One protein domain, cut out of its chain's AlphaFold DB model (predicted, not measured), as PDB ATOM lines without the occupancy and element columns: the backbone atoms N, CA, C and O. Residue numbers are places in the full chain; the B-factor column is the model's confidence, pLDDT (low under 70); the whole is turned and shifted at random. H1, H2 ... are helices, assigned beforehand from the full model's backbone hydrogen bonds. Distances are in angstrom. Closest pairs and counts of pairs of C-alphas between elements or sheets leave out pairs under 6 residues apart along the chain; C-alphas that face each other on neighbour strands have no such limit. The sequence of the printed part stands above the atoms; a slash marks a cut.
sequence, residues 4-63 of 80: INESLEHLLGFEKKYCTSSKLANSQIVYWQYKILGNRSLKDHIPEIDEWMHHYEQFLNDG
ATOM      1  N   ILE A   4     -13.443  14.030  -7.595       72.44
ATOM      2  CA  ILE A   4     -13.494  15.480  -7.794       72.44
ATOM      3  C   ILE A   4     -12.246  15.993  -8.525       72.44
ATOM      4  O   ILE A   4     -12.374  16.832  -9.407       72.44
ATOM      5  N   ASN A   5     -11.053  15.482  -8.199       72.56
ATOM      6  CA  ASN A   5      -9.800  15.955  -8.795       72.56
ATOM      7  C   ASN A   5      -9.664  15.509 -10.256       72.56
ATOM      8  O   ASN A   5      -9.255  16.312 -11.085       72.56
ATOM      9  N   GLU A   6     -10.055  14.274 -10.579       76.06
ATOM     10  CA  GLU A   6     -10.052  13.774 -11.965       76.06
ATOM     11  C   GLU A   6     -11.037  14.563 -12.838       76.06
ATOM     12  O   GLU A   6     -10.697  14.997 -13.938       76.06
ATOM     13  N   SER A   7     -12.240  14.828 -12.314       76.00
ATOM     14  CA  SER A   7     -13.231  15.654 -13.012       76.00
ATOM     15  C   SER A   7     -12.730  17.092 -13.184       76.00
ATOM     16  O   SER A   7     -12.827  17.651 -14.270       76.00
ATOM     17  N   LEU A   8     -12.124  17.681 -12.150       75.00
ATOM     18  CA  LEU A   8     -11.565  19.032 -12.199       75.00
ATOM     19  C   LEU A   8     -10.444  19.170 -13.244       75.00
ATOM     20  O   LEU A   8     -10.436  20.146 -13.989       75.00
ATOM     21  N   GLU A   9      -9.526  18.207 -13.342       78.69
ATOM     22  CA  GLU A   9      -8.445  18.232 -14.339       78.69
ATOM     23  C   GLU A   9      -8.979  18.184 -15.777       78.69
ATOM     24  O   GLU A   9      -8.535  18.964 -16.625       78.69
ATOM     25  N   HIS A  10      -9.979  17.338 -16.044       76.94
ATOM     26  CA  HIS A  10     -10.656  17.292 -17.343       76.94
ATOM     27  C   HIS A  10     -11.340  18.624 -17.684       76.94
ATOM     28  O   HIS A  10     -11.209  19.126 -18.805       76.94
ATOM     29  N   LEU A  11     -12.029  19.232 -16.712       75.31
ATOM     30  CA  LEU A  11     -12.720  20.509 -16.897       75.31
ATOM     31  C   LEU A  11     -11.741  21.666 -17.150       75.31
ATOM     32  O   LEU A  11     -11.975  22.481 -18.040       75.31
ATOM     33  N   LEU A  12     -10.606  21.702 -16.448       75.69
ATOM     34  CA  LEU A  12      -9.548  22.692 -16.682       75.69
ATOM     35  C   LEU A  12      -8.862  22.499 -18.044       75.69
ATOM     36  O   LEU A  12      -8.524  23.476 -18.717       75.69
ATOM     37  N   GLY A  13      -8.674  21.249 -18.480       76.06
ATOM     38  CA  GLY A  13      -8.176  20.930 -19.820       76.06
ATOM     39  C   GLY A  13      -9.088  21.471 -20.924       76.06
ATOM     40  O   GLY A  13      -8.606  22.042 -21.905       76.06
ATOM     41  N   PHE A  14     -10.401  21.363 -20.726       76.62
ATOM     42  CA  PHE A  14     -11.404  21.918 -21.628       76.62
ATOM     43  C   PHE A  14     -11.371  23.444 -21.677       76.62
ATOM     44  O   PHE A  14     -11.321  24.017 -22.768       76.62
ATOM     45  N   GLU A  15     -11.343  24.116 -20.522       73.62
ATOM     46  CA  GLU A  15     -11.258  25.580 -20.483       73.62
ATOM     47  C   GLU A  15     -10.003  26.087 -21.191       73.62
ATOM     48  O   GLU A  15     -10.061  27.016 -21.991       73.62
ATOM     49  N   LYS A  16      -8.865  25.420 -20.989       74.81
ATOM     50  CA  LYS A  16      -7.627  25.773 -21.686       74.81
ATOM     51  C   LYS A  16      -7.715  25.579 -23.203       74.81
ATOM     52  O   LYS A  16      -7.027  26.281 -23.940       74.81
ATOM     53  N   LYS A  17      -8.511  24.619 -23.679       76.44
ATOM     54  CA  LYS A  17      -8.646  24.291 -25.105       76.44
ATOM     55  C   LYS A  17      -9.641  25.205 -25.820       76.44
ATOM     56  O   LYS A  17      -9.359  25.643 -26.934       76.44
ATOM     57  N   TYR A  18     -10.766  25.513 -25.181       69.38
ATOM     58  CA  TYR A  18     -11.879  26.228 -25.810       69.38
ATOM     59  C   TYR A  18     -12.100  27.635 -25.256       69.38
ATOM     60  O   TYR A  18     -12.470  28.523 -26.011       69.38
ATOM     61  N   CYS A  19     -11.801  27.912 -23.990       66.12
ATOM     62  CA  CYS A  19     -12.019  29.225 -23.368       66.12
ATOM     63  C   CYS A  19     -10.805  30.168 -23.524       66.12
ATOM     64  O   CYS A  19     -10.470  30.927 -22.620       66.12
ATOM     65  N   THR A  20     -10.126  30.133 -24.680       60.84
ATOM     66  CA  THR A  20      -8.932  30.961 -24.980       60.84
ATOM     67  C   THR A  20      -9.257  32.334 -25.568       60.84
ATOM     68  O   THR A  20      -8.379  33.182 -25.716       60.84
ATOM     69  N   SER A  21     -10.520  32.565 -25.916       50.72
ATOM     70  CA  SER A  21     -11.022  33.822 -26.459       50.72
ATOM     71  C   SER A  21     -11.895  34.501 -25.408       50.72
ATOM     72  O   SER A  21     -12.680  33.833 -24.741       50.72
ATOM     73  N   SER A  22     -11.832  35.834 -25.315       50.28
ATOM     74  CA  SER A  22     -12.714  36.640 -24.449       50.28
ATOM     75  C   SER A  22     -14.212  36.421 -24.716       50.28
ATOM     76  O   SER A  22     -15.049  36.844 -23.925       50.28
ATOM     77  N   LYS A  23     -14.557  35.753 -25.828       45.72
ATOM     78  CA  LYS A  23     -15.923  35.403 -26.229       45.72
ATOM     79  C   LYS A  23     -16.348  33.989 -25.824       45.72
ATOM     80  O   LYS A  23     -17.532  33.681 -25.924       45.72
ATOM     81  N   LEU A  24     -15.423  33.118 -25.412       50.97
ATOM     82  CA  LEU A  24     -15.751  31.746 -25.027       50.97
ATOM     83  C   LEU A  24     -16.016  31.671 -23.522       50.97
ATOM     84  O   LEU A  24     -15.114  31.590 -22.697       50.97
ATOM     85  N   ALA A  25     -17.317  31.764 -23.240       56.19
ATOM     86  CA  ALA A  25     -18.053  31.255 -22.092       56.19
ATOM     87  C   ALA A  25     -17.201  30.471 -21.080       56.19
ATOM     88  O   ALA A  25     -16.704  29.390 -21.388       56.19
ATOM     89  N   ASN A  26     -17.103  30.981 -19.849       69.75
ATOM     90  CA  ASN A  26     -16.669  30.170 -18.712       69.75
ATOM     91  C   ASN A  26     -17.499  28.873 -18.634       69.75
ATOM     92  O   ASN A  26     -18.633  28.823 -19.126       69.75
ATOM     93  N   SER A  27     -16.956  27.846 -17.982       71.19
ATOM     94  CA  SER A  27     -17.611  26.542 -17.822       71.19
ATOM     95  C   SER A  27     -19.095  26.632 -17.430       71.19
ATOM     96  O   SER A  27     -19.933  25.891 -17.931       71.19
ATOM     97  N   GLN A  28     -19.471  27.596 -16.589       74.88
ATOM     98  CA  GLN A  28     -20.858  27.759 -16.143       74.88
ATOM     99  C   GLN A  28     -21.792  28.189 -17.291       74.88
ATOM    100  O   GLN A  28     -22.903  27.682 -17.405       74.88
ATOM    101  N   ILE A  29     -21.355  29.096 -18.167       77.44
ATOM    102  CA  ILE A  29     -22.147  29.543 -19.324       77.44
ATOM    103  C   ILE A  29     -22.292  28.416 -20.346       77.44
ATOM    104  O   ILE A  29     -23.384  28.232 -20.880       77.44
ATOM    105  N   VAL A  30     -21.227  27.646 -20.589       78.94
ATOM    106  CA  VAL A  30     -21.268  26.475 -21.480       78.94
ATOM    107  C   VAL A  30     -22.285  25.454 -20.968       78.94
ATOM    108  O   VAL A  30     -23.142  25.004 -21.731       78.94
ATOM    109  N   TYR A  31     -22.257  25.166 -19.663       82.38
ATOM    110  CA  TYR A  31     -23.234  24.298 -19.009       82.38
ATOM    111  C   TYR A  31     -24.672  24.789 -19.227       82.38
ATOM    112  O   TYR A  31     -25.530  24.040 -19.697       82.38
ATOM    113  N   TRP A  32     -24.942  26.069 -18.959       80.56
ATOM    114  CA  TRP A  32     -26.278  26.641 -19.144       80.56
ATOM    115  C   TRP A  32     -26.738  26.636 -20.602       80.56
ATOM    116  O   TRP A  32     -27.881  26.272 -20.878       80.56
ATOM    117  N   GLN A  33     -25.861  26.993 -21.542       78.62
ATOM    118  CA  GLN A  33     -26.164  26.948 -22.972       78.62
ATOM    119  C   GLN A  33     -26.521  25.531 -23.411       78.62
ATOM    120  O   GLN A  33     -27.519  25.352 -24.107       78.62
ATOM    121  N   TYR A  34     -25.778  24.524 -22.950       83.38
ATOM    122  CA  TYR A  34     -26.080  23.128 -23.244       83.38
ATOM    123  C   TYR A  34     -27.451  22.708 -22.698       83.38
ATOM    124  O   TYR A  34     -28.238  22.091 -23.417       83.38
ATOM    125  N   LYS A  35     -27.775  23.067 -21.446       84.12
ATOM    126  CA  LYS A  35     -29.055  22.698 -20.814       84.12
ATOM    127  C   LYS A  35     -30.263  23.406 -21.438       84.12
ATOM    128  O   LYS A  35     -31.339  22.818 -21.464       84.12
ATOM    129  N   ILE A  36     -30.101  24.640 -21.921       80.75
ATOM    130  CA  ILE A  36     -31.199  25.461 -22.464       80.75
ATOM    131  C   ILE A  36     -31.387  25.247 -23.970       80.75
ATOM    132  O   ILE A  36     -32.515  25.096 -24.433       80.75
ATOM    133  N   LEU A  37     -30.299  25.266 -24.744       75.19
ATOM    134  CA  LEU A  37     -30.336  25.265 -26.214       75.19
ATOM    135  C   LEU A  37     -30.166  23.861 -26.813       75.19
ATOM    136  O   LEU A  37     -30.469  23.648 -27.989       75.19
ATOM    137  N   GLY A  38     -29.716  22.893 -26.010       70.06
ATOM    138  CA  GLY A  38     -29.409  21.540 -26.459       70.06
ATOM    139  C   GLY A  38     -28.059  21.429 -27.178       70.06
ATOM    140  O   GLY A  38     -27.375  22.412 -27.458       70.06
ATOM    141  N   ASN A  39     -27.648  20.191 -27.475       71.75
ATOM    142  CA  ASN A  39     -26.265  19.905 -27.871       71.75
ATOM    143  C   ASN A  39     -25.903  20.233 -29.328       71.75
ATOM    144  O   ASN A  39     -24.714  20.303 -29.634       71.75
ATOM    145  N   ARG A  40     -26.875  20.411 -30.238       71.00
ATOM    146  CA  ARG A  40     -26.583  20.448 -31.686       71.00
ATOM    147  C   ARG A  40     -25.682  21.612 -32.081       71.00
ATOM    148  O   ARG A  40     -24.711  21.384 -32.783       71.00
ATOM    149  N   SER A  41     -25.963  22.826 -31.608       69.25
ATOM    150  CA  SER A  41     -25.162  24.003 -31.979       69.25
ATOM    151  C   SER A  41     -23.788  24.020 -31.312       69.25
ATOM    152  O   SER A  41     -22.843  24.573 -31.860       69.25
ATOM    153  N   LEU A  42     -23.665  23.434 -30.117       74.44
ATOM    154  CA  LEU A  42     -22.393  23.378 -29.403       74.44
ATOM    155  C   LEU A  42     -21.482  22.289 -29.961       74.44
ATOM    156  O   LEU A  42     -20.282  22.513 -30.020       74.44
ATOM    157  N   LYS A  43     -22.025  21.161 -30.432       81.19
ATOM    158  CA  LYS A  43     -21.238  20.063 -31.014       81.19
ATOM    159  C   LYS A  43     -20.433  20.456 -32.246       81.19
ATOM    160  O   LYS A  43     -19.332  19.942 -32.423       81.19
ATOM    161  N   ASP A  44     -20.944  21.380 -33.053       78.81
ATOM    162  CA  ASP A  44     -20.239  21.864 -34.246       78.81
ATOM    163  C   ASP A  44     -18.959  22.643 -33.889       78.81
ATOM    164  O   ASP A  44     -18.003  22.674 -34.662       78.81
ATOM    165  N   HIS A  45     -18.916  23.245 -32.697       74.88
ATOM    166  CA  HIS A  45     -17.775  24.022 -32.204       74.88
ATOM    167  C   HIS A  45     -16.962  23.286 -31.133       74.88
ATOM    168  O   HIS A  45     -15.769  23.542 -30.961       74.88
ATOM    169  N   ILE A  46     -17.607  22.371 -30.416       78.94
ATOM    170  CA  ILE A  46     -17.092  21.628 -29.272       78.94
ATOM    171  C   ILE A  46     -17.584  20.176 -29.404       78.94
ATOM    172  O   ILE A  46     -18.570  19.784 -28.776       78.94
ATOM    173  N   PRO A  47     -16.919  19.347 -30.225       82.44
ATOM    174  CA  PRO A  47     -17.359  17.973 -30.478       82.44
ATOM    175  C   PRO A  47     -17.422  17.104 -29.212       82.44
ATOM    176  O   PRO A  47     -18.274  16.226 -29.099       82.44
ATOM    177  N   GLU A  48     -16.553  17.388 -28.241       84.31
ATOM    178  CA  GLU A  48     -16.436  16.701 -26.946       84.31
ATOM    179  C   GLU A  48     -17.355  17.270 -25.846       84.31
ATOM    180  O   GLU A  48     -17.194  16.959 -24.668       84.31
ATOM    181  N   ILE A  49     -18.350  18.093 -26.206       83.88
ATOM    182  CA  ILE A  49     -19.230  18.759 -25.234       83.88
ATOM    183  C   ILE A  49     -20.044  17.784 -24.369       83.88
ATOM    184  O   ILE A  49     -20.298  18.075 -23.205       83.88
ATOM    185  N   ASP A  50     -20.441  16.626 -24.901       87.31
ATOM    186  CA  ASP A  50     -21.210  15.633 -24.135       87.31
ATOM    187  C   ASP A  50     -20.356  14.994 -23.024       87.31
ATOM    188  O   ASP A  50     -20.833  14.798 -21.906       87.31
ATOM    189  N   GLU A  51     -19.084  14.705 -23.315       87.81
ATOM    190  CA  GLU A  51     -18.119  14.187 -22.338       87.81
ATOM    191  C   GLU A  51     -17.810  15.249 -21.279       87.81
ATOM    192  O   GLU A  51     -17.843  14.975 -20.079       87.81
ATOM    193  N   TRP A  52     -17.615  16.496 -21.710       86.19
ATOM    194  CA  TRP A  52     -17.440  17.618 -20.797       86.19
ATOM    195  C   TRP A  52     -18.640  17.794 -19.855       86.19
ATOM    196  O   TRP A  52     -18.458  17.916 -18.645       86.19
ATOM    197  N   MET A  53     -19.869  17.740 -20.382       86.94
ATOM    198  CA  MET A  53     -21.098  17.825 -19.587       86.94
ATOM    199  C   MET A  53     -21.188  16.710 -18.548       86.94
ATOM    200  O   MET A  53     -21.571  16.974 -17.411       86.94
ATOM    201  N   HIS A  54     -20.805  15.484 -18.914       89.06
ATOM    202  CA  HIS A  54     -20.768  14.358 -17.987       89.06
ATOM    203  C   HIS A  54     -19.831  14.632 -16.801       89.06
ATOM    204  O   HIS A  54     -20.248  14.521 -15.647       89.06
ATOM    205  N   HIS A  55     -18.596  15.063 -17.074       85.25
ATOM    206  CA  HIS A  55     -17.629  15.399 -16.028       85.25
ATOM    207  C   HIS A  55     -18.043  16.621 -15.206       85.25
ATOM    208  O   HIS A  55     -17.810  16.652 -13.998       85.25
ATOM    209  N   TYR A  56     -18.694  17.608 -15.824       84.88
ATOM    210  CA  TYR A  56     -19.183  18.793 -15.127       84.88
ATOM    211  C   TYR A  56     -20.324  18.454 -14.162       84.88
ATOM    212  O   TYR A  56     -20.312  18.876 -13.007       84.88
ATOM    213  N   GLU A  57     -21.293  17.644 -14.596       89.06
ATOM    214  CA  GLU A  57     -22.378  17.180 -13.728       89.06
ATOM    215  C   GLU A  57     -21.852  16.277 -12.608       89.06
ATOM    216  O   GLU A  57     -22.291  16.405 -11.466       89.06
ATOM    217  N   GLN A  58     -20.877  15.410 -12.896       88.31
ATOM    218  CA  GLN A  58     -20.224  14.603 -11.868       88.31
ATOM    219  C   GLN A  58     -19.482  15.474 -10.845       88.31
ATOM    220  O   GLN A  58     -19.639  15.266  -9.645       88.31
ATOM    221  N   PHE A  59     -18.740  16.482 -11.303       85.00
ATOM    222  CA  PHE A  59     -18.059  17.441 -10.436       85.00
ATOM    223  C   PHE A  59     -19.042  18.151  -9.496       85.00
ATOM    224  O   PHE A  59     -18.797  18.193  -8.294       85.00
ATOM    225  N   LEU A  60     -20.177  18.640 -10.007       85.19
ATOM    226  CA  LEU A  60     -21.215  19.261  -9.177       85.19
ATOM    227  C   LEU A  60     -21.842  18.274  -8.179       85.19
ATOM    228  O   LEU A  60     -22.028  18.616  -7.012       85.19
ATOM    229  N   ASN A  61     -22.156  17.052  -8.622       87.88
ATOM    230  CA  ASN A  61     -22.757  16.013  -7.777       87.88
ATOM    231  C   ASN A  61     -21.827  15.573  -6.640       87.88
ATOM    232  O   ASN A  61     -22.298  15.290  -5.539       87.88
ATOM    233  N   ASP A  62     -20.518  15.558  -6.887       87.06
ATOM    234  CA  ASP A  62     -19.501  15.240  -5.885       87.06
ATOM    235  C   ASP A  62     -19.208  16.435  -4.941       87.06
ATOM    236  O   ASP A  62     -18.306  16.366  -4.107       87.06
ATOM    237  N   GLY A  63     -19.974  17.532  -5.033       84.50
ATOM    238  CA  GLY A  63     -19.820  18.727  -4.196       84.50
ATOM    239  C   GLY A  63     -18.709  19.672  -4.659       84.50
ATOM    240  O   GLY A  63     -18.256  20.518  -3.889       84.50
TER     241      GLY A  63
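AT A GLANCE: This is residues 4 to 63 of the 80 residues of an uncharacterized protein of Desulfosporosinus orientis (strain ATCC 19365 / DSM 765 / NCIMB 8382 / VKM B-1628 / Singapore I) (UniProt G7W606). Two long helices, H1 and H4, run side by side in opposite directions as a narrow V, and H2 starts near Glu 15 of H1 and crosses steeply beside H4. The short H3 sits near the beginning of H4, past the wide end of the V. The printed part has 60 residues with four named helices, in the order H1, H2, H3, H4, and no named strand; its class is all helix. It is compact and rounded, with a radius of gyration of the C-alphas of 10.9 A and spans of 28 by 23 by 17 A.

IN THESE COORDINATES: H1, the longest helix, covers residues 4 to 18 and is 21.0 A long, beginning at C-alpha 4 (-13.494, 15.480, -7.794). H4 covers residues 49 to 61, 18.0 A, and ends at C-alpha 61 (-22.757, 16.013, -7.777). H2 covers residues 27 to 37, 15.3 A, and H3 residues 40 to 43, 5.4 A.

HOW THE PARTS SIT: H1 and H4 touch, their closest C-alphas being those of Ser 7 and His 55, 5.3 A apart. They run opposite ways at a tilt of 37 degrees, only just steep. H2 is close to H1 but not clearly touching, with the closest C-alphas, Glu 15 and Ser 27, 7.0 A apart; their lines are about perpendicular at 79 degrees. H2 is also close to H4 but not clearly touching, closest at C-alphas Tyr 31 and Met 53, 6.8 A, at a steep tilt of 67 degrees, opposite ways. H3 is close to H4 but not clearly touching, closest at C-alphas Lys 43 and Ile 49, 6.3 A. H1 and H3 are apart. In H1, H2 and H4 every O i to N i+4 pair is within hydrogen-bond range; H3 is too short for such a pair.

THE WHOLE: The two farthest C-alphas, of Asp 44 and Gly 63, are 30.2 A apart. The printed part has no cut and no long link. Confidence is under 70 at residues 18 to 26 and 41.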